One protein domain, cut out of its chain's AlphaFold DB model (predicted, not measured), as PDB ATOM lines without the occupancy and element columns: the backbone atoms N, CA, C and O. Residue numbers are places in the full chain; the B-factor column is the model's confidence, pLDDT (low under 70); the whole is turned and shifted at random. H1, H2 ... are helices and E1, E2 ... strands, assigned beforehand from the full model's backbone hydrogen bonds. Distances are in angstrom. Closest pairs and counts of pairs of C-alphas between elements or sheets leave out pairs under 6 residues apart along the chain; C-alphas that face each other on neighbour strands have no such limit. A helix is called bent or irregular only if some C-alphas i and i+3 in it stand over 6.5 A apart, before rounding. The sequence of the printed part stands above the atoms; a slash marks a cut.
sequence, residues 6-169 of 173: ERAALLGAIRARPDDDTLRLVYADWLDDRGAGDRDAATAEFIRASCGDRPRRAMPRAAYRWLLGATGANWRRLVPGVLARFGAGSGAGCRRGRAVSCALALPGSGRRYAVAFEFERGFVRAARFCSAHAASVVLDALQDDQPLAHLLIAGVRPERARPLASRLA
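Overview. This is residues 6 to 169 of the 173 residues of the protein "TIGR02996 domain-containing protein" of Gemmata obscuriglobus (UniProt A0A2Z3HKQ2). A strongly twisted sheet of five strands is covered on one face by the long helix H7, with H6 to one side of H7 by E2 and H8 to its other side by E5. Past the end of the sheet where E3 turns into E4, the helices H1, H2, H3 and H4 run to and fro in a staggered row, H3 and H4 next to the sheet, H1 and H2 clear of it, and the short H5 sits in the corner by H3 and H4. The printed part has 164 residues with eight named helices and five named strands, in the order H1 H2 H3 H4 H5 H6 E1 E2 E3 E4 H7 E5 H8; its class is mixed, helices and strands. The sheet runs E1 E2 E3 E4 E5 and is mixed, with E4 and E5 parallel and the other neighbours antiparallel. The whole is compact, with a radius of gyration of the C-alphas of 15.5 A and spans of 41 by 36 by 32 A.

Arrangement. The sheet holds E1, residues 94 to 96, E2, 99 to 105, E3, 112 to 120, E4, 123 to 129, and E5, 150 to 153; E1 and E5 are its edge strands. E1 to E4 form a meander, each strand the antiparallel neighbour of the one before, through three hairpins. N 94 and O 101 of E1 and E2 are 3.0 A apart, N 102 and O 115 of E2 and E3 2.9 A, and N 118 and O 126 of E3 and E4 2.8 A, within hydrogen-bond range. E4 and E5 are parallel at 16 degrees, with N 152 and O 127 at 2.9 A. H7, residues 132 to 145, joins them in a strand-helix-strand unit, two parallel neighbour strands with a helix between, whose crossover is right-handed. H7 is on the sheet at a height of 7.9 A, over E4 and only just over E3, with 3 C-alphas falling on E3. It runs along the strands, at 13 degrees to E4 on the local plane. H7 is irregular, with C-alphas 137 and 140 7.3 A apart. H6, residues 80 to 86, touches H7 at a shallow tilt of 29 degrees, opposite ways; the closest C-alphas, of Val 82 and Ala 141, are 5.2 A apart. H8, residues 158 to 168, is on the sheet and only just touches H7, with 3 pairs of C-alphas within 8 A, the closest those of Ser 136 and Leu 164 at 6.9 A. H8 is only just irregular, with C-alphas 160 and 163 6.8 A apart. The hub is H3, residues 38 to 50, which is on the sheet; its closest C-alpha to E4 is that of Thr 43, 7.2 A from that of Phe 123. H3 forms helical hairpins with H2, residues 21 to 34, and H4, residues 61 to 68, each at a shallow tilt of 27 degrees; the closest C-alphas are those of Ala 28 and Ala 44, 4.2 A, and of Ala 49 and Ala 63, 4.4 A. H5, residues 74 to 78, only grazes the sheet and touches H3, closest at the C-alphas of Arg 39 and Arg 77, 5.3 A. H1, residues 6 to 16, forms a helical hairpin with H2, touching its residues 23 to 27 alone, and is apart from H3. In H1, H2, H3, H4 and H6 every O i to N i+4 pair is within hydrogen-bond range; H7 has 8 of 10, H8 4 of 7, and H5 0 of 1, with 2 of 2 O i to N i+3 pairs within range.

Along the chain. From first to last C-alpha, E3 measures 25.5 A, E2 19.2 A, E4 17.3 A and E5 10.1 A; E1 has three residues. H2 and H7 measure 19.6 A each, H3 18.0 A, H1 15.2 A and H8 14.7 A; H4, H6 and H5 have 8, 7 and 5 residues. H1 begins at C-alpha 6 (161.946, 189.672, 103.725), E3 begins at C-alpha 112 (154.355, 154.659, 115.661), and H8 ends at C-alpha 168 (168.413, 169.158, 102.422).

Size, cuts and confidence. The two C-alphas farthest apart, of Asp 53 and Gly 108, are 46.7 A from each other. The printed part has no cut and no long link; the links H3 to H4, H6 to E1 and E2 to E3 are short, the others tight. The mean pLDDT of the printed part is 82.0, and residues 53 to 57, 89 to 96 and 154 to 169 are under 70; H8 has a mean of 48.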
ATOM      1  N   GLU A   6     161.143 189.344 102.538       92.81
ATOM      2  CA  GLU A   6     161.946 189.672 103.725       92.81
ATOM      3  C   GLU A   6     162.110 188.466 104.664       92.81
ATOM      4  O   GLU A   6     163.202 188.228 105.175       92.81
ATOM      5  N   ARG A   7     161.059 187.645 104.838       93.69
ATOM      6  CA  ARG A   7     161.117 186.423 105.659       93.69
ATOM      7  C   ARG A   7     162.178 185.470 105.127       93.69
ATOM      8  O   ARG A   7     162.962 184.920 105.895       93.69
ATOM      9  N   ALA A   8     162.196 185.272 103.809       92.12
ATOM     10  CA  ALA A   8     163.175 184.417 103.152       92.12
ATOM     11  C   ALA A   8     164.598 184.987 103.279       92.12
ATOM     12  O   ALA A   8     165.526 184.231 103.568       92.12
ATOM     13  N   ALA A   9     164.763 186.307 103.138       94.38
ATOM     14  CA  ALA A   9     166.051 186.979 103.301       94.38
ATOM     15  C   ALA A   9     166.605 186.847 104.733       94.38
ATOM     16  O   ALA A   9     167.765 186.473 104.909       94.38
ATOM     17  N   LEU A  10     165.771 187.061 105.758       95.56
ATOM     18  CA  LEU A  10     166.149 186.906 107.169       95.56
ATOM     19  C   LEU A  10     166.536 185.459 107.497       95.56
ATOM     20  O   LEU A  10     167.582 185.213 108.099       95.56
ATOM     21  N   LEU A  11     165.746 184.484 107.036       94.25
ATOM     22  CA  LEU A  11     166.079 183.064 107.185       94.25
ATOM     23  C   LEU A  11     167.384 182.700 106.459       94.25
ATOM     24  O   LEU A  11     168.181 181.920 106.982       94.25
ATOM     25  N   GLY A  12     167.632 183.279 105.281       94.50
ATOM     26  CA  GLY A  12     168.892 183.138 104.552       94.50
ATOM     27  C   GLY A  12     170.087 183.686 105.335       94.50
ATOM     28  O   GLY A  12     171.106 183.004 105.454       94.50
ATOM     29  N   ALA A  13     169.942 184.865 105.941       95.62
ATOM     30  CA  ALA A  13     170.974 185.474 106.775       95.62
ATOM     31  C   ALA A  13     171.289 184.624 108.018       95.62
ATOM     32  O   ALA A  13     172.461 184.356 108.290       95.62
ATOM     33  N   ILE A  14     170.264 184.134 108.729       94.44
ATOM     34  CA  ILE A  14     170.443 183.233 109.882       94.44
ATOM     35  C   ILE A  14     171.129 181.937 109.443       94.44
ATOM     36  O   ILE A  14     172.013 181.442 110.136       94.44
ATOM     37  N   ARG A  15     170.766 181.384 108.280       92.06
ATOM     38  CA  ARG A  15     171.416 180.179 107.749       92.06
ATOM     39  C   ARG A  15     172.902 180.410 107.457       92.06
ATOM     40  O   ARG A  15     173.703 179.516 107.715       92.06
ATOM     41  N   ALA A  16     173.271 181.586 106.949       93.31
ATOM     42  CA  ALA A  16     174.663 181.947 106.681       93.31
ATOM     43  C   ALA A  16     175.474 182.192 107.966       93.31
ATOM     44  O   ALA A  16     176.671 181.915 108.003       93.31
ATOM     45  N   ARG A  17     174.829 182.694 109.027       91.38
ATOM     46  CA  ARG A  17     175.451 182.980 110.327       91.38
ATOM     47  C   ARG A  17     174.624 182.374 111.471       91.38
ATOM     48  O   ARG A  17     173.965 183.101 112.211       91.38
ATOM     49  N   PRO A  18     174.664 181.042 111.658       88.19
ATOM     50  CA  PRO A  18     173.768 180.350 112.590       88.19
ATOM     51  C   PRO A  18     173.993 180.712 114.065       88.19
ATOM     52  O   PRO A  18     173.082 180.541 114.878       88.19
ATOM     53  N   ASP A  19     175.174 181.219 114.412       86.62
ATOM     54  CA  ASP A  19     175.553 181.606 115.775       86.62
ATOM     55  C   ASP A  19     175.277 183.080 116.113       86.62
ATOM     56  O   ASP A  19     175.535 183.499 117.243       86.62
ATOM     57  N   ASP A  20     174.789 183.861 115.149       91.81
ATOM     58  CA  ASP A  20     174.541 185.293 115.295       91.81
ATOM     59  C   ASP A  20     173.169 185.529 115.946       91.81
ATOM     60  O   ASP A  20     172.118 185.421 115.309       91.81
ATOM     61  N   ASP A  21     173.185 185.810 117.249       92.75
ATOM     62  CA  ASP A  21     171.969 186.085 118.019       92.75
ATOM     63  C   ASP A  21     171.294 187.389 117.595       92.75
ATOM     64  O   ASP A  21     170.071 187.484 117.681       92.75
ATOM     65  N   THR A  22     172.043 188.362 117.069       94.56
ATOM     66  CA  THR A  22     171.470 189.618 116.581       94.56
ATOM     67  C   THR A  22     170.543 189.354 115.401       94.56
ATOM     68  O   THR A  22     169.406 189.816 115.408       94.56
ATOM     69  N   LEU A  23     170.964 188.539 114.427       95.31
ATOM     70  CA  LEU A  23     170.097 188.163 113.301       95.31
ATOM     71  C   LEU A  23     168.829 187.428 113.746       95.31
ATOM     72  O   LEU A  23     167.764 187.601 113.154       95.31
ATOM     73  N   ARG A  24     168.941 186.593 114.781       95.25
ATOM     74  CA  ARG A  24     167.803 185.841 115.315       95.25
ATOM     75  C   ARG A  24     166.824 186.761 116.027       95.25
ATOM     76  O   ARG A  24     165.628 186.639 115.791       95.25
ATOM     77  N   LEU A  25     167.314 187.691 116.844       96.25
ATOM     78  CA  LEU A  25     166.476 188.678 117.524       96.25
ATOM     79  C   LEU A  25     165.766 189.598 116.523       96.25
ATOM     80  O   LEU A  25     164.556 189.752 116.628       96.25
ATOM     81  N   VAL A  26     166.461 190.069 115.481       97.25
ATOM     82  CA  VAL A  26     165.833 190.825 114.378       97.25
ATOM     83  C   VAL A  26     164.717 190.016 113.709       97.25
ATOM     84  O   VAL A  26     163.659 190.552 113.389       97.25
ATOM     85  N   TYR A  27     164.918 188.710 113.507       97.12
ATOM     86  CA  TYR A  27     163.868 187.847 112.969       97.12
ATOM     87  C   TYR A  27     162.698 187.650 113.940       97.12
ATOM     88  O   TYR A  27     161.557 187.592 113.493       97.12
ATOM     89  N   ALA A  28     162.951 187.567 115.248       97.25
ATOM     90  CA  ALA A  28     161.894 187.504 116.255       97.25
ATOM     91  C   ALA A  28     161.047 188.784 116.272       97.25
ATOM     92  O   ALA A  28     159.826 188.690 116.308       97.25
ATOM     93  N   ASP A  29     161.675 189.955 116.168       97.81
ATOM     94  CA  ASP A  29     160.963 191.234 116.074       97.81
ATOM     95  C   ASP A  29     160.131 191.299 114.783       97.81
ATOM     96  O   ASP A  29     158.950 191.632 114.808       97.81
ATOM     97  N   TRP A  30     160.697 190.847 113.658       97.44
ATOM     98  CA  TRP A  30     159.956 190.735 112.400       97.44
ATOM     99  C   TRP A  30     158.741 189.793 112.503       97.44
ATOM    100  O   TRP A  30     157.702 190.068 111.903       97.44
ATOM    101  N   LEU A  31     158.859 188.682 113.243       96.38
ATOM    102  CA  LEU A  31     157.759 187.739 113.474       96.38
ATOM    103  C   LEU A  31     156.653 188.330 114.354       96.38
ATOM    104  O   LEU A  31     155.493 188.016 114.111       96.38
ATOM    105  N   ASP A  32     156.971 189.174 115.331       96.12
ATOM    106  CA  ASP A  32     155.940 189.853 116.126       96.12
ATOM    107  C   ASP A  32     155.163 190.873 115.285       96.12
ATOM    108  O   ASP A  32     153.941 190.956 115.389       96.12
ATOM    109  N   ASP A  33     155.859 191.603 114.408       96.12
ATOM    110  CA  ASP A  33     155.246 192.641 113.576       96.12
ATOM    111  C   ASP A  33     154.433 192.074 112.403       96.12
ATOM    112  O   ASP A  33     153.402 192.629 112.018       96.12
ATOM    113  N   ARG A  34     154.933 191.006 111.766       95.19
ATOM    114  CA  ARG A  34     154.414 190.505 110.476       95.19
ATOM    115  C   ARG A  34     154.091 189.015 110.454       95.19
ATOM    116  O   ARG A  34     153.598 188.519 109.437       95.19
ATOM    117  N   GLY A  35     154.417 188.279 111.513       89.88
ATOM    118  CA  GLY A  35     154.150 186.849 111.603       89.88
ATOM    119  C   GLY A  35     152.656 186.546 111.580       89.88
ATOM    120  O   GLY A  35     151.818 187.363 111.959       89.88
ATOM    121  N   ALA A  36     152.315 185.345 111.120       87.31
ATOM    122  CA  ALA A  36     150.931 184.910 111.023       87.31
ATOM    123  C   ALA A  36     150.719 183.632 111.840       87.31
ATOM    124  O   ALA A  36     151.111 182.535 111.442       87.31
ATOM    125  N   GLY A  37     150.038 183.783 112.975       93.06
ATOM    126  CA  GLY A  37     149.541 182.671 113.782       93.06
ATOM    127  C   GLY A  37     150.496 182.163 114.863       93.06
ATOM    128  O   GLY A  37     151.607 182.652 115.059       93.06
ATOM    129  N   ASP A  38     150.023 181.144 115.581       94.94
ATOM    130  CA  ASP A  38     150.626 180.677 116.834       94.94
ATOM    131  C   ASP A  38     152.072 180.184 116.684       94.94
ATOM    132  O   ASP A  38     152.896 180.402 117.569       94.94
ATOM    133  N   ARG A  39     152.412 179.563 115.549       94.50
ATOM    134  CA  ARG A  39     153.772 179.071 115.295       94.50
ATOM    135  C   ARG A  39     154.791 180.202 115.216       94.50
ATOM    136  O   ARG A  39     155.899 180.066 115.731       94.50
ATOM    137  N   ASP A  40     154.441 181.286 114.531       95.06
ATOM    138  CA  ASP A  40     155.343 182.419 114.334       95.06
ATOM    139  C   ASP A  40     155.560 183.145 115.675       95.06
ATOM    140  O   ASP A  40     156.711 183.358 116.061       95.06
ATOM    141  N   ALA A  41     154.492 183.352 116.458       95.62
ATOM    142  CA  ALA A  41     154.582 183.855 117.834       95.62
ATOM    143  C   ALA A  41     155.445 182.946 118.731       95.62
ATOM    144  O   ALA A  41     156.384 183.399 119.385       95.62
ATOM    145  N   ALA A  42     155.205 181.631 118.702       95.12
ATOM    146  CA  ALA A  42     155.993 180.665 119.463       95.12
ATOM    147  C   ALA A  42     157.478 180.663 119.059       95.12
ATOM    148  O   ALA A  42     158.359 180.498 119.905       95.12
ATOM    149  N   THR A  43     157.770 180.864 117.772       95.62
ATOM    150  CA  THR A  43     159.142 180.962 117.264       95.62
ATOM    151  C   THR A  43     159.830 182.216 117.804       95.62
ATOM    152  O   THR A  43     160.947 182.114 118.313       95.62
ATOM    153  N   ALA A  44     159.161 183.373 117.777       96.50
ATOM    154  CA  ALA A  44     159.689 184.625 118.320       96.50
ATOM    155  C   ALA A  44     159.969 184.527 119.833       96.50
ATOM    156  O   ALA A  44     161.080 184.821 120.288       96.50
ATOM    157  N   GLU A  45     159.005 184.018 120.610       95.81
ATOM    158  CA  GLU A  45     159.161 183.778 122.050       95.81
ATOM    159  C   GLU A  45     160.359 182.855 122.345       95.81
ATOM    160  O   GLU A  45     161.196 183.145 123.210       95.81
ATOM    161  N   PHE A  46     160.480 181.744 121.609       94.38
ATOM    162  CA  PHE A  46     161.547 180.771 121.831       94.38
ATOM    163  C   PHE A  46     162.927 181.293 121.423       94.38
ATOM    164  O   PHE A  46     163.913 180.987 122.104       94.38
ATOM    165  N   ILE A  47     163.020 182.091 120.350       94.75
ATOM    166  CA  ILE A  47     164.257 182.782 119.962       94.75
ATOM    167  C   ILE A  47     164.744 183.649 121.122       94.75
ATOM    168  O   ILE A  47     165.880 183.476 121.567       94.75
ATOM    169  N   ARG A  48     163.888 184.527 121.658       95.25
ATOM    170  CA  ARG A  48     164.258 185.435 122.757       95.25
ATOM    171  C   ARG A  48     164.652 184.679 124.018       95.25
ATOM    172  O   ARG A  48     165.624 185.035 124.673       95.25
ATOM    173  N   ALA A  49     163.966 183.578 124.319       92.62
ATOM    174  CA  ALA A  49     164.322 182.717 125.442       92.62
ATOM    175  C   ALA A  49     165.679 182.000 125.256       92.62
ATOM    176  O   ALA A  49     166.286 181.564 126.243       92.62
ATOM    177  N   SER A  50     166.133 181.839 124.007       89.81
ATOM    178  CA  SER A  50     167.335 181.085 123.629       89.81
ATOM    179  C   SER A  50     168.570 181.931 123.325       89.81
ATOM    180  O   SER A  50     169.666 181.370 123.329       89.81
ATOM    181  N   CYS A  51     168.419 183.226 123.054       89.75
ATOM    182  CA  CYS A  51     169.532 184.141 122.781       89.75
ATOM    183  C   CYS A  51     170.097 184.746 124.081       89.75
ATOM    184  O   CYS A  51     169.378 184.874 125.074       89.75
ATOM    185  N   GLY A  52     171.387 185.100 124.088       81.06
ATOM    186  CA  GLY A  52     172.050 185.786 125.210       81.06
ATOM    187  C   GLY A  52     173.504 185.354 125.450       81.06
ATOM    188  O   GLY A  52     173.986 184.387 124.865       81.06
ATOM    189  N   ASP A  53     174.189 186.027 126.380       63.94
ATOM    190  CA  ASP A  53     175.657 185.980 126.575       63.94
ATOM    191  C   ASP A  53     176.246 184.666 127.128       63.94
ATOM    192  O   ASP A  53     177.423 184.590 127.486       63.94
ATOM    193  N   ARG A  54     175.453 183.597 127.254       60.22
ATOM    194  CA  ARG A  54     175.902 182.365 127.920       60.22
ATOM    195  C   ARG A  54     176.591 181.379 126.972       60.22
ATOM    196  O   ARG A  54     176.261 181.302 125.788       60.22
ATOM    197  N   PRO A  55     177.521 180.554 127.498       56.47
ATOM    198  CA  PRO A  55     178.278 179.604 126.695       56.47
ATOM    199  C   PRO A  55     177.375 178.618 125.943       56.47
ATOM    200  O   PRO A  55     176.553 177.899 126.516       56.47
ATOM    201  N   ARG A  56     177.631 178.539 124.633       66.75
ATOM    202  CA  ARG A  56     176.846 177.871 123.578       66.75
ATOM    203  C   ARG A  56     176.702 176.353 123.713       66.75
ATOM    204  O   ARG A  56     176.108 175.728 122.843       66.75
ATOM    205  N   ARG A  57     177.256 175.730 124.759       64.81
ATOM    206  CA  ARG A  57     177.262 174.266 124.954       64.81
ATOM    207  C   ARG A  57     176.003 173.745 125.648       64.81
ATOM    208  O   ARG A  57     175.633 172.594 125.447       64.81
ATOM    209  N   ALA A  58     175.322 174.587 126.424       74.25
ATOM    210  CA  ALA A  58     174.096 174.230 127.136       74.25
ATOM    211  C   ALA A  58     172.914 175.079 126.658       74.25
ATOM    212  O   ALA A  58     173.089 176.156 126.097       74.25
ATOM    213  N   MET A  59     171.699 174.566 126.826       80.62
ATOM    214  CA  MET A  59     170.476 175.325 126.555       80.62
ATOM    215  C   MET A  59     170.255 176.343 127.688       80.62
ATOM    216  O   MET A  59     170.314 175.933 128.855       80.62
ATOM    217  N   PRO A  60     169.979 177.629 127.399       87.00
ATOM    218  CA  PRO A  60     169.640 178.600 128.433       87.00
ATOM    219  C   PRO A  60     168.455 178.141 129.286       87.00
ATOM    220  O   PRO A  60     167.522 177.501 128.801       87.00
ATOM    221  N   ARG A  61     168.467 178.486 130.578       85.62
ATOM    222  CA  ARG A  61     167.407 178.077 131.517       85.62
ATOM    223  C   ARG A  61     166.039 178.662 131.133       85.62
ATOM    224  O   ARG A  61     165.026 178.016 131.375       85.62
ATOM    225  N   ALA A  62     166.024 179.853 130.530       89.12
ATOM    226  CA  ALA A  62     164.823 180.497 130.005       89.12
ATOM    227  C   ALA A  62     164.247 179.709 128.822       89.12
ATOM    228  O   ALA A  62     163.114 179.249 128.914       89.12
ATOM    229  N   ALA A  63     165.054 179.431 127.789       89.06
ATOM    230  CA  ALA A  63     164.674 178.542 126.688       89.06
ATOM    231  C   ALA A  63     164.159 177.198 127.200       89.06
ATOM    232  O   ALA A  63     163.162 176.679 126.708       89.06
ATOM    233  N   TYR A  64     164.839 176.627 128.200       85.69
ATOM    234  CA  TYR A  64     164.435 175.360 128.793       85.69
ATOM    235  C   TYR A  64     163.024 175.425 129.388       85.69
ATOM    236  O   TYR A  64     162.192 174.567 129.099       85.69
ATOM    237  N   ARG A  65     162.754 176.447 130.203       88.69
ATOM    238  CA  ARG A  65     161.435 176.665 130.803       88.69
ATOM    239  C   ARG A  65     160.375 176.943 129.751       88.69
ATOM    240  O   ARG A  65     159.286 176.394 129.856       88.69
ATOM    241  N   TRP A  66     160.705 177.740 128.737       91.12
ATOM    242  CA  TRP A  66     159.787 178.036 127.647       91.12
ATOM    243  C   TRP A  66     159.389 176.763 126.905       91.12
ATOM    244  O   TRP A  66     158.210 176.535 126.695       91.12
ATOM    245  N   LEU A  67     160.353 175.903 126.570       87.75
ATOM    246  CA  LEU A  67     160.127 174.704 125.763       87.75
ATOM    247  C   LEU A  67     159.221 173.673 126.453       87.75
ATOM    248  O   LEU A  67     158.435 172.994 125.789       87.75
ATOM    249  N   LEU A  68     159.312 173.584 127.782       80.75
ATOM    250  CA  LEU A  68     158.358 172.821 128.580       80.75
ATOM    251  C   LEU A  68     157.027 173.575 128.713       80.75
ATOM    252  O   LEU A  68     155.972 172.985 128.526       80.75
ATOM    253  N   GLY A  69     157.040 174.875 128.986       78.31
ATOM    254  CA  GLY A  69     155.829 175.601 129.370       78.31
ATOM    255  C   GLY A  69     155.220 175.051 130.667       78.31
ATOM    256  O   GLY A  69     155.775 174.154 131.304       78.31
ATOM    257  N   ALA A  70     154.060 175.573 131.070       72.88
ATOM    258  CA  ALA A  70     153.367 175.106 132.278       72.88
ATOM    259  C   ALA A  70     152.852 173.656 132.153       72.88
ATOM    260  O   ALA A  70     152.737 172.950 133.148       72.88
ATOM    261  N   THR A  71     152.571 173.207 130.925       71.56
ATOM    262  CA  THR A  71     151.925 171.918 130.621       71.56
ATOM    263  C   THR A  71     152.852 170.888 129.963       71.56
ATOM    264  O   THR A  71     152.405 169.803 129.603       71.56
ATOM    265  N   GLY A  72     154.137 171.201 129.764       72.50
ATOM    266  CA  GLY A  72     155.087 170.314 129.070       72.50
ATOM    267  C   GLY A  72     154.986 170.321 127.533       72.50
ATOM    268  O   GLY A  72     155.586 169.469 126.879       72.50
ATOM    269  N   ALA A  73     154.220 171.241 126.934       82.94
ATOM    270  CA  ALA A  73     153.761 171.130 125.547       82.94
ATOM    271  C   ALA A  73     154.081 172.322 124.623       82.94
ATOM    272  O   ALA A  73     153.699 172.270 123.456       82.94
ATOM    273  N   ASN A  74     154.809 173.354 125.066       90.12
ATOM    274  CA  ASN A  74     155.097 174.525 124.215       90.12
ATOM    275  C   ASN A  74     155.858 174.176 122.927       90.12
ATOM    276  O   ASN A  74     155.578 174.746 121.876       90.12
ATOM    277  N   TRP A  75     156.747 173.177 122.960       89.94
ATOM    278  CA  TRP A  75     157.435 172.679 121.760       89.94
ATOM    279  C   TRP A  75     156.484 172.252 120.628       89.94
ATOM    280  O   TRP A  75     156.867 172.291 119.463       89.94
ATOM    281  N   ARG A  76     155.240 171.860 120.943       91.62
ATOM    282  CA  ARG A  76     154.234 171.451 119.947       91.62
ATOM    283  C   ARG A  76     153.835 172.614 119.039       91.62
ATOM    284  O   ARG A  76     153.537 172.378 117.874       91.62
ATOM    285  N   ARG A  77     153.904 173.849 119.552       93.31
ATOM    286  CA  ARG A  77     153.657 175.093 118.805       93.31
ATOM    287  C   ARG A  77     154.728 175.357 117.743       93.31
ATOM    288  O   ARG A  77     154.479 176.091 116.799       93.31
ATOM    289  N   LEU A  78     155.907 174.736 117.865       93.69
ATOM    290  CA  LEU A  78     157.000 174.854 116.894       93.69
ATOM    291  C   LEU A  78     156.906 173.833 115.752       93.69
ATOM    292  O   LEU A  78     157.550 174.017 114.727       93.69
ATOM    293  N   VAL A  79     156.125 172.762 115.904       93.44
ATOM    294  CA  VAL A  79     155.943 171.727 114.867       93.44
ATOM    295  C   VAL A  79     154.460 171.405 114.601       93.44
ATOM    296  O   VAL A  79     154.069 170.232 114.594       93.44
ATOM    297  N   PRO A  80     153.583 172.417 114.444       94.00
ATOM    298  CA  PRO A  80     152.147 172.192 114.355       94.00
ATOM    299  C   PRO A  80     151.741 171.434 113.087       94.00
ATOM    300  O   PRO A  80     150.864 170.577 113.176       94.00
ATOM    301  N   GLY A  81     152.374 171.680 111.936       93.19
ATOM    302  CA  GLY A  81     152.100 170.970 110.686       93.19
ATOM    303  C   GLY A  81     152.458 169.487 110.768       93.19
ATOM    304  O   GLY A  81     151.659 168.625 110.386       93.19
ATOM    305  N   VAL A  82     153.613 169.166 111.361       92.50
ATOM    306  CA  VAL A  82     154.011 167.778 111.649       92.50
ATOM    307  C   VAL A  82     152.973 167.098 112.544       92.50
ATOM    308  O   VAL A  82     152.533 165.981 112.262       92.50
ATOM    309  N   LEU A  83     152.553 167.757 113.624       90.75
ATOM    310  CA  LEU A  83     151.613 167.166 114.577       90.75
ATOM    311  C   LEU A  83     150.194 167.045 114.026       90.75
ATOM    312  O   LEU A  83     149.534 166.049 114.314       90.75
ATOM    313  N   ALA A  84     149.742 168.004 113.224       90.94
ATOM    314  CA  ALA A  84     148.448 167.943 112.558       90.94
ATOM    315  C   ALA A  84     148.385 166.772 111.567       90.94
ATOM    316  O   ALA A  84     147.373 166.081 111.489       90.94
ATOM    317  N   ARG A  85     149.482 166.513 110.842       90.62
ATOM    318  CA  ARG A  85     149.530 165.467 109.814       90.62
ATOM    319  C   ARG A  85     149.737 164.058 110.370       90.62
ATOM    320  O   ARG A  85     149.226 163.101 109.794       90.62
ATOM    321  N   PHE A  86     150.502 163.917 111.452       89.12
ATOM    322  CA  PHE A  86     150.957 162.605 111.936       89.12
ATOM    323  C   PHE A  86     150.502 162.262 113.356       89.12
ATOM    324  O   PHE A  86     150.649 161.118 113.784       89.12
ATOM    325  N   GLY A  87     149.968 163.228 114.105       82.19
ATOM    326  CA  GLY A  87     149.613 163.073 115.513       82.19
ATOM    327  C   GLY A  87     150.824 162.821 116.425       82.19
ATOM    328  O   GLY A  87     151.695 161.996 116.156       82.19
ATOM    329  N   ALA A  88     150.865 163.479 117.585       71.94
ATOM    330  CA  ALA A  88     151.753 163.068 118.678       71.94
ATOM    331  C   ALA A  88     151.008 162.128 119.628       71.94
ATOM    332  O   ALA A  88     149.841 162.344 119.942       71.94
ATOM    333  N   GLY A  89     151.689 161.086 120.101       62.22
ATOM    334  CA  GLY A  89     151.150 160.217 121.149       62.22
ATOM    335  C   GLY A  89     151.039 160.955 122.479       62.22
ATOM    336  O   GLY A  89     151.785 161.900 122.731       62.22
ATOM    337  N   SER A  90     150.134 160.492 123.340       48.19
ATOM    338  CA  SER A  90     149.785 161.108 124.627       48.19
ATOM    339  C   SER A  90     150.952 161.183 125.635       48.19
ATOM    340  O   SER A  90     150.906 161.992 126.552       48.19
ATOM    341  N   GLY A  91     152.031 160.408 125.446       51.16
ATOM    342  CA  GLY A  91     153.283 160.476 126.224       51.16
ATOM    343  C   GLY A  91     154.256 161.549 125.712       51.16
ATOM    344  O   GLY A  91     155.385 161.241 125.334       51.16
ATOM    345  N   ALA A  92     153.772 162.785 125.602       54.12
ATOM    346  CA  ALA A  92     154.368 163.887 124.849       54.12
ATOM    347  C   ALA A  92     155.753 164.331 125.363       54.12
ATOM    348  O   ALA A  92     155.858 165.210 126.209       54.12
ATOM    349  N   GLY A  93     156.827 163.792 124.783       57.09
ATOM    350  CA  GLY A  93     158.161 164.381 124.902       57.09
ATOM    351  C   GLY A  93     158.982 163.886 126.093       57.09
ATOM    352  O   GLY A  93     158.971 164.512 127.145       57.09
ATOM    353  N   CYS A  94     159.803 162.844 125.927       59.81
ATOM    354  CA  CYS A  94     160.933 162.663 126.848       59.81
ATOM    355  C   CYS A  94     162.035 163.647 126.447       59.81
ATOM    356  O   CYS A  94     162.534 163.601 125.316       59.81
ATOM    357  N   ARG A  95     162.390 164.565 127.355       67.00
ATOM    358  CA  ARG A  95     163.425 165.565 127.101       67.00
ATOM    359  C   ARG A  95     164.764 165.143 127.690       67.00
ATOM    360  O   ARG A  95     164.875 164.885 128.886       67.00
ATOM    361  N   ARG A  96     165.818 165.221 126.876       66.50
ATOM    362  CA  ARG A  96     167.209 165.078 127.327       66.50
ATOM    363  C   ARG A  96     168.054 166.205 126.736       66.50
ATOM    364  O   ARG A  96     168.328 166.231 125.539       66.50
ATOM    365  N   GLY A  97     168.431 167.176 127.568       76.38
ATOM    366  CA  GLY A  97     169.194 168.347 127.124       76.38
ATOM    367  C   GLY A  97     168.415 169.215 126.128       76.38
ATOM    368  O   GLY A  97     167.477 169.906 126.511       76.38
ATOM    369  N   ARG A  98     168.814 169.208 124.856       78.44
ATOM    370  CA  ARG A  98     168.181 169.995 123.780       78.44
ATOM    371  C   ARG A  98     167.114 169.230 123.000       78.44
ATOM    372  O   ARG A  98     166.414 169.826 122.191       78.44
ATOM    373  N   ALA A  99     167.005 167.922 123.217       84.62
ATOM    374  CA  ALA A  99     166.130 167.060 122.440       84.62
ATOM    375  C   ALA A  99     164.796 166.806 123.144       84.62
ATOM    376  O   ALA A  99     164.791 166.487 124.333       84.62
ATOM    377  N   VAL A 100     163.697 166.874 122.393       86.25
ATOM    378  CA  VAL A 100     162.366 166.378 122.770       86.25
ATOM    379  C   VAL A 100     162.042 165.171 121.908       86.25
ATOM    380  O   VAL A 100     162.037 165.278 120.685       86.25
ATOM    381  N   SER A 101     161.767 164.030 122.536       85.38
ATOM    382  CA  SER A 101     161.465 162.782 121.827       85.38
ATOM    383  C   SER A 101     159.989 162.422 121.923       85.38
ATOM    384  O   SER A 101     159.454 162.336 123.026       85.38
ATOM    385  N   CYS A 102     159.335 162.160 120.797       85.94
ATOM    386  CA  CYS A 102     157.939 161.731 120.746       85.94
ATOM    387  C   CYS A 102     157.729 160.627 119.699       85.94
ATOM    388  O   CYS A 102     158.660 160.225 119.001       85.94
ATOM    389  N   ALA A 103     156.503 160.105 119.613       87.44
ATOM    390  CA  ALA A 103     156.136 159.071 118.653       87.44
ATOM    391  C   ALA A 103     155.048 159.571 117.690       87.44
ATOM    392  O   ALA A 103     153.928 159.870 118.127       87.44
ATOM    393  N   LEU A 104     155.370 159.601 116.396       88.38
ATOM    394  CA  LEU A 104     154.472 160.009 115.309       88.38
ATOM    395  C   LEU A 104     153.760 158.794 114.707       88.38
ATOM    396  O   LEU A 104     154.383 157.742 114.550       88.38
ATOM    397  N   ALA A 105     152.477 158.919 114.364       88.62
ATOM    398  CA  ALA A 105     151.733 157.882 113.654       88.62
ATOM    399  C   ALA A 105     151.766 158.166 112.144       88.62
ATOM    400  O   ALA A 105     151.150 159.113 111.661       88.62
ATOM    401  N   LEU A 106     152.511 157.362 111.381       83.06
ATOM    402  CA  LEU A 106     152.582 157.561 109.931       83.06
ATOM    403  C   LEU A 106     151.358 156.944 109.237       83.06
ATOM    404  O   LEU A 106     151.010 155.798 109.563       83.06
ATOM    405  N   PRO A 107     150.753 157.635 108.248       76.19
ATOM    406  CA  PRO A 107     149.597 157.139 107.511       76.19
ATOM    407  C   PRO A 107     149.879 155.777 106.877       76.19
ATOM    408  O   PRO A 107     150.984 155.523 106.399       76.19
ATOM    409  N   GLY A 108     148.890 154.884 106.898       76.00
ATOM    410  CA  GLY A 108     148.957 153.575 106.234       76.00
ATOM    411  C   GLY A 108     149.865 152.529 106.894       76.00
ATOM    412  O   GLY A 108     149.806 151.365 106.521       76.00
ATOM    413  N   SER A 109     150.677 152.896 107.891       75.69
ATOM    414  CA  SER A 109     151.601 151.950 108.531       75.69
ATOM    415  C   SER A 109     151.017 151.216 109.743       75.69
ATOM    416  O   SER A 109     151.543 150.176 110.133       75.69
ATOM    417  N   GLY A 110     150.008 151.799 110.406       76.88
ATOM    418  CA  GLY A 110     149.512 151.351 111.719       76.88
ATOM    419  C   GLY A 110     150.556 151.409 112.850       76.88
ATOM    420  O   GLY A 110     150.265 151.033 113.982       76.88
ATOM    421  N   ARG A 111     151.780 151.873 112.564       82.38
ATOM    422  CA  ARG A 111     152.924 151.892 113.479       82.38
ATOM    423  C   ARG A 111     153.222 153.311 113.943       82.38
ATOM    424  O   ARG A 111     152.998 154.289 113.228       82.38
ATOM    425  N   ARG A 112     153.798 153.410 115.141       85.62
ATOM    426  CA  ARG A 112     154.355 154.659 115.661       85.62
ATOM    427  C   ARG A 112     155.865 154.671 115.478       85.62
ATOM    428  O   ARG A 112     156.529 153.671 115.743       85.62
ATOM    429  N   TYR A 113     156.401 155.809 115.065       85.44
ATOM    430  CA  TYR A 113     157.826 156.000 114.826       85.44
ATOM    431  C   TYR A 113     158.377 157.012 115.817       85.44
ATOM    432  O   TYR A 113     157.845 158.115 115.946       85.44
ATOM    433  N   ALA A 114     159.441 156.624 116.519       84.81
ATOM    434  CA  ALA A 114     160.147 157.525 117.414       84.81
ATOM    435  C   ALA A 114     160.889 158.597 116.603       84.81
ATOM    436  O   ALA A 114     161.629 158.285 115.666       84.81
ATOM    437  N   VAL A 115     160.704 159.851 117.000       86.50
ATOM    438  CA  VAL A 115     161.424 161.013 116.484       86.50
ATOM    439  C   VAL A 115     161.955 161.829 117.654       86.50
ATOM    440  O   VAL A 115     161.277 161.963 118.675       86.50
ATOM    441  N   ALA A 116     163.157 162.380 117.516       88.12
ATOM    442  CA  ALA A 116     163.694 163.351 118.462       88.12
ATOM    443  C   ALA A 116     163.988 164.680 117.764       88.12
ATOM    444  O   ALA A 116     164.806 164.725 116.848       88.12
ATOM    445  N   PHE A 117     163.344 165.753 118.219       88.81
ATOM    446  CA  PHE A 117     163.590 167.121 117.774       88.81
ATOM    447  C   PHE A 117     164.619 167.774 118.689       88.81
ATOM    448  O   PHE A 117     164.364 167.979 119.873       88.81
ATOM    449  N   GLU A 118     165.796 168.071 118.158       88.38
ATOM    450  CA  GLU A 118     166.854 168.810 118.830       88.38
ATOM    451  C   GLU A 118     166.698 170.301 118.543       88.38
ATOM    452  O   GLU A 118     166.799 170.727 117.393       88.38
ATOM    453  N   PHE A 119     166.455 171.085 119.592       87.75
ATOM    454  CA  PHE A 119     166.206 172.517 119.495       87.75
ATOM    455  C   PHE A 119     167.457 173.344 119.782       87.75
ATOM    456  O   PHE A 119     168.220 173.064 120.712       87.75
ATOM    457  N   GLU A 120     167.630 174.416 119.017       85.44
ATOM    458  CA  GLU A 120     168.692 175.391 119.209       85.44
ATOM    459  C   GLU A 120     168.260 176.780 118.734       85.44
ATOM    460  O   GLU A 120     167.771 176.949 117.616       85.44
ATOM    461  N   ARG A 121     168.469 177.781 119.600       84.25
ATOM    462  CA  ARG A 121     168.347 179.212 119.283       84.25
ATOM    463  C   ARG A 121     167.060 179.593 118.531       84.25
ATOM    464  O   ARG A 121     167.104 180.390 117.598       84.25
ATOM    465  N   GLY A 122     165.920 179.019 118.921       84.56
ATOM    466  CA  GLY A 122     164.625 179.337 118.310       84.56
ATOM    467  C   GLY A 122     164.094 178.339 117.282       84.56
ATOM    468  O   GLY A 122     162.948 178.466 116.873       84.56
ATOM    469  N   PHE A 123     164.881 177.339 116.884       90.00
ATOM    470  CA  PHE A 123     164.496 176.406 115.824       90.00
ATOM    471  C   PHE A 123     164.768 174.961 116.218       90.00
ATOM    472  O   PHE A 123     165.583 174.679 117.100       90.00
ATOM    473  N   VAL A 124     164.139 174.024 115.514       90.19
ATOM    474  CA  VAL A 124     164.650 172.656 115.428       90.19
ATOM    475  C   VAL A 124     165.939 172.710 114.614       90.19
ATOM    476  O   VAL A 124     165.911 173.021 113.431       90.19
ATOM    477  N   ARG A 125     167.080 172.408 115.237       85.38
ATOM    478  CA  ARG A 125     168.360 172.229 114.540       85.38
ATOM    479  C   ARG A 125     168.410 170.888 113.836       85.38
ATOM    480  O   ARG A 125     168.925 170.804 112.725       85.38
ATOM    481  N   ALA A 126     167.951 169.835 114.506       85.88
ATOM    482  CA  ALA A 126     167.990 168.495 113.953       85.88
ATOM    483  C   ALA A 126     166.755 167.682 114.331       85.88
ATOM    484  O   ALA A 126     166.344 167.689 115.486       85.88
ATOM    485  N   ALA A 127     166.208 166.919 113.390       88.25
ATOM    486  CA  ALA A 127     165.239 165.870 113.689       88.25
ATOM    487  C   ALA A 127     165.876 164.499 113.454       88.25
ATOM    488  O   ALA A 127     166.374 164.225 112.361       88.25
ATOM    489  N   ARG A 128     165.886 163.649 114.486       87.62
ATOM    490  CA  ARG A 128     166.434 162.289 114.440       87.62
ATOM    491  C   ARG A 128     165.329 161.260 114.276       87.62
ATOM    492  O   ARG A 128     164.445 161.184 115.125       87.62
ATOM    493  N   PHE A 129     165.440 160.431 113.242       85.06
ATOM    494  CA  PHE A 129     164.518 159.325 112.964       85.06
ATOM    495  C   PHE A 129     165.237 157.977 113.033       85.06
ATOM    496  O   PHE A 129     166.394 157.868 112.630       85.06
ATOM    497  N   CYS A 130     164.532 156.933 113.477       77.81
ATOM    498  CA  CYS A 130     165.010 155.545 113.422       77.81
ATOM    499  C   CYS A 130     164.718 154.838 112.083       77.81
ATOM    500  O   CYS A 130     165.052 153.669 111.913       77.81
ATOM    501  N   SER A 131     164.065 155.518 111.134       82.69
ATOM    502  CA  SER A 131     163.661 154.957 109.843       82.69
ATOM    503  C   SER A 131     163.784 156.000 108.736       82.69
ATOM    504  O   SER A 131     163.284 157.116 108.873       82.69
ATOM    505  N   ALA A 132     164.399 155.613 107.613       82.44
ATOM    506  CA  ALA A 132     164.480 156.453 106.417       82.44
ATOM    507  C   ALA A 132     163.095 156.743 105.816       82.44
ATOM    508  O   ALA A 132     162.856 157.853 105.353       82.44
ATOM    509  N   HIS A 133     162.167 155.782 105.884       83.50
ATOM    510  CA  HIS A 133     160.790 155.985 105.432       83.50
ATOM    511  C   HIS A 133     160.064 157.026 106.298       83.50
ATOM    512  O   HIS A 133     159.405 157.923 105.781       83.50
ATOM    513  N   ALA A 134     160.240 156.953 107.621       85.00
ATOM    514  CA  ALA A 134     159.658 157.943 108.522       85.00
ATOM    515  C   ALA A 134     160.215 159.344 108.261       85.00
ATOM    516  O   ALA A 134     159.451 160.298 108.143       85.00
ATOM    517  N   ALA A 135     161.534 159.442 108.095       86.12
ATOM    518  CA  ALA A 135     162.191 160.683 107.717       86.12
ATOM    519  C   ALA A 135     161.631 161.260 106.408       86.12
ATOM    520  O   ALA A 135     161.292 162.438 106.371       86.12
ATOM    521  N   SER A 136     161.486 160.445 105.356       85.56
ATOM    522  CA  SER A 136     160.999 160.928 104.059       85.56
ATOM    523  C   SER A 136     159.553 161.404 104.088       85.56
ATOM    524  O   SER A 136     159.220 162.339 103.374       85.56
ATOM    525  N   VAL A 137     158.702 160.771 104.898       87.69
ATOM    526  CA  VAL A 137     157.282 161.135 104.993       87.69
ATOM    527  C   VAL A 137     157.085 162.417 105.810       87.69
ATOM    528  O   VAL A 137     156.183 163.193 105.512       87.69
ATOM    529  N   VAL A 138     157.917 162.649 106.830       88.75
ATOM    530  CA  VAL A 138     157.790 163.804 107.739       88.75
ATOM    531  C   VAL A 138     158.526 165.046 107.231       88.75
ATOM    532  O   VAL A 138     158.190 166.151 107.652       88.75
ATOM    533  N   LEU A 139     159.509 164.880 106.338       86.50
ATOM    534  CA  LEU A 139     160.425 165.940 105.909       86.50
ATOM    535  C   LEU A 139     159.709 167.220 105.465       86.50
ATOM    536  O   LEU A 139     160.038 168.279 105.988       86.50
ATOM    537  N   ASP A 140     158.735 167.121 104.561       88.56
ATOM    538  CA  ASP A 140     158.091 168.302 103.974       88.56
ATOM    539  C   ASP A 140     157.365 169.125 105.055       88.56
ATOM    540  O   ASP A 140     157.620 170.314 105.219       88.56
ATOM    541  N   ALA A 141     156.567 168.461 105.901       91.81
ATOM    542  CA  ALA A 141     155.876 169.119 107.012       91.81
ATOM    543  C   ALA A 141     156.854 169.722 108.036       91.81
ATOM    544  O   ALA A 141     156.596 170.783 108.600       91.81
ATOM    545  N   LEU A 142     157.990 169.058 108.278       91.38
ATOM    546  CA  LEU A 142     159.023 169.591 109.160       91.38
ATOM    547  C   LEU A 142     159.712 170.814 108.550       91.38
ATOM    548  O   LEU A 142     160.016 171.740 109.289       91.38
ATOM    549  N   GLN A 143     159.974 170.838 107.244       89.81
ATOM    550  CA  GLN A 143     160.574 171.996 106.577       89.81
ATOM    551  C   GLN A 143     159.619 173.192 106.549       89.81
ATOM    552  O   GLN A 143     160.071 174.325 106.733       89.81
ATOM    553  N   ASP A 144     158.318 172.943 106.396       90.62
ATOM    554  CA  ASP A 144     157.289 173.980 106.476       90.62
ATOM    555  C   ASP A 144     157.244 174.622 107.866       90.62
ATOM    556  O   ASP A 144     157.196 175.852 107.988       90.62
ATOM    557  N   ASP A 145     157.286 173.798 108.917       92.56
ATOM    558  CA  ASP A 145     157.303 174.245 110.310       92.56
ATOM    559  C   ASP A 145     158.644 174.878 110.711       92.56
ATOM    560  O   ASP A 145     158.674 175.877 111.429       92.56
ATOM    561  N   GLN A 146     159.754 174.287 110.269       92.31
ATOM    562  CA  GLN A 146     161.113 174.537 110.745       92.31
ATOM    563  C   GLN A 146     162.096 174.609 109.560       92.31
ATOM    564  O   GLN A 146     162.882 173.686 109.331       92.31
ATOM    565  N   PRO A 147     162.131 175.734 108.821       87.94
ATOM    566  CA  PRO A 147     162.888 175.867 107.567       87.94
ATOM    567  C   PRO A 147     164.419 175.843 107.732       87.94
ATOM    568  O   PRO A 147     165.163 175.818 106.747       87.94
ATOM    569  N   LEU A 148     164.913 175.880 108.972       86.31
ATOM    570  CA  LEU A 148     166.334 175.769 109.313       86.31
ATOM    571  C   LEU A 148     166.711 174.383 109.864       86.31
ATOM    572  O   LEU A 148     167.864 174.179 110.241       86.31
ATOM    573  N   ALA A 149     165.771 173.435 109.915       82.88
ATOM    574  CA  ALA A 149     166.031 172.105 110.441       82.88
ATOM    575  C   ALA A 149     166.880 171.257 109.493       82.88
ATOM    576  O   ALA A 149     166.617 171.147 108.296       82.88
ATOM    577  N   HIS A 150     167.866 170.576 110.068       72.38
ATOM    578  CA  HIS A 150     168.558 169.473 109.420       72.38
ATOM    579  C   HIS A 150     167.870 168.152 109.762       72.38
ATOM    580  O   HIS A 150     167.397 167.936 110.878       72.38
ATOM    581  N   LEU A 151     167.847 167.216 108.821       72.88
ATOM    582  CA  LEU A 151     167.372 165.868 109.104       72.88
ATOM    583  C   LEU A 151     168.562 164.946 109.352       72.88
ATOM    584  O   LEU A 151     169.507 164.901 108.566       72.88
ATOM    585  N   LEU A 152     168.495 164.189 110.442       72.38
ATOM    586  CA  LEU A 152     169.460 163.155 110.788       72.38
ATOM    587  C   LEU A 152     168.735 161.809 110.842       72.38
ATOM    588  O   LEU A 152     167.699 161.664 111.488       72.38
ATOM    589  N   ILE A 153     169.286 160.795 110.186       70.62
ATOM    590  CA  ILE A 153     168.727 159.441 110.226       70.62
ATOM    591  C   ILE A 153     169.687 158.572 111.028       70.62
ATOM    592  O   ILE A 153     170.834 158.379 110.631       70.62
ATOM    593  N   ALA A 154     169.243 158.084 112.182       65.00
ATOM    594  CA  ALA A 154     170.061 157.238 113.038       65.00
ATOM    595  C   ALA A 154     170.132 155.815 112.464       65.00
ATOM    596  O   ALA A 154     169.109 155.245 112.089       65.00
ATOM    597  N   GLY A 155     171.334 155.230 112.414       51.50
ATOM    598  CA  GLY A 155     171.527 153.811 112.089       51.50
ATOM    599  C   GLY A 155     171.238 153.408 110.638       51.50
ATOM    600  O   GLY A 155     171.137 152.219 110.347       51.50
ATOM    601  N   VAL A 156     171.105 154.365 109.715       47.91
ATOM    602  CA  VAL A 156     170.907 154.074 108.289       47.91
ATOM    603  C   VAL A 156     172.245 154.140 107.565       47.91
ATOM    604  O   VAL A 156     172.956 155.138 107.654       47.91
ATOM    605  N   ARG A 157     172.589 153.061 106.849       40.34
ATOM    606  CA  ARG A 157     173.794 153.017 106.013       40.34
ATOM    607  C   ARG A 157     173.788 154.196 105.018       40.34
ATOM    608  O   ARG A 157     172.719 154.511 104.480       40.34
ATOM    609  N   PRO A 158     174.933 154.856 104.774       42.81
ATOM    610  CA  PRO A 158     175.010 156.117 104.031       42.81
ATOM    611  C   PRO A 158     174.338 156.083 102.646       42.81
ATOM    612  O   PRO A 158     173.764 157.092 102.227       42.81
ATOM    613  N   GLU A 159     174.301 154.933 101.966       45.19
ATOM    614  CA  GLU A 159     173.609 154.759 100.683       45.19
ATOM    615  C   GLU A 159     172.098 155.066 100.721       45.19
ATOM    616  O   GLU A 159     171.561 155.596  99.751       45.19
ATOM    617  N   ARG A 160     171.410 154.813 101.843       42.72
ATOM    618  CA  ARG A 160     169.963 155.076 102.003       42.72
ATOM    619  C   ARG A 160     169.656 156.472 102.558       42.72
ATOM    620  O   ARG A 160     168.514 156.916 102.483       42.72
ATOM    621  N   ALA A 161     170.660 157.167 103.096       45.78
ATOM    622  CA  ALA A 161     170.543 158.550 103.566       45.78
ATOM    623  C   ALA A 161     170.791 159.582 102.446       45.78
ATOM    624  O   ALA A 161     170.291 160.704 102.521       45.78
ATOM    625  N   ARG A 162     171.519 159.198 101.384       49.31
ATOM    626  CA  ARG A 162     171.872 160.064 100.241       49.31
ATOM    627  C   ARG A 162     170.684 160.776  99.565       49.31
ATOM    628  O   ARG A 162     170.799 161.984  99.380       49.31
ATOM    629  N   PRO A 163     169.552 160.111  99.252       53.91
ATOM    630  CA  PRO A 163     168.410 160.766  98.600       53.91
ATOM    631  C   PRO A 163     167.717 161.829  99.469       53.91
ATOM    632  O   PRO A 163     167.048 162.721  98.957       53.91
ATOM    633  N   LEU A 164     167.857 161.728 100.795       49.50
ATOM    634  CA  LEU A 164     167.306 162.687 101.755       49.50
ATOM    635  C   LEU A 164     168.284 163.837 102.005       49.50
ATOM    636  O   LEU A 164     167.872 164.991 102.060       49.50
ATOM    637  N   ALA A 165     169.585 163.543 102.072       49.41
ATOM    638  CA  ALA A 165     170.630 164.558 102.178       49.41
ATOM    639  C   ALA A 165     170.656 165.503 100.961       49.41
ATOM    640  O   ALA A 165     170.884 166.697 101.133       49.41
ATOM    641  N   SER A 166     170.366 165.009  99.750       53.47
ATOM    642  CA  SER A 166     170.280 165.841  98.540       53.47
ATOM    643  C   SER A 166     169.080 166.795  98.530       53.47
ATOM    644  O   SER A 166     169.178 167.863  97.939       53.47
ATOM    645  N   ARG A 167     167.979 166.460  99.220       50.69
ATOM    646  CA  ARG A 167     166.815 167.352  99.415       50.69
ATOM    647  C   ARG A 167     167.044 168.440 100.471       50.69
ATOM    648  O   ARG A 167     166.310 169.418 100.518       50.69
ATOM    649  N   LEU A 168     168.038 168.243 101.335       44.47
ATOM    650  CA  LEU A 168     168.413 169.158 102.422       44.47
ATOM    651  C   LEU A 168     169.653 169.992 102.095       44.47
ATOM    652  O   LEU A 168     169.972 170.931 102.825       44.47
ATOM    653  N   ALA A 169     170.371 169.638 101.028       40.53
ATOM    654  CA  ALA A 169     171.460 170.441 100.512       40.53
ATOM    655  C   ALA A 169     170.887 171.757  99.961       40.53
ATOM    656  O   ALA A 169     169.864 171.727  99.273       40.53
TER     657      ALA A 169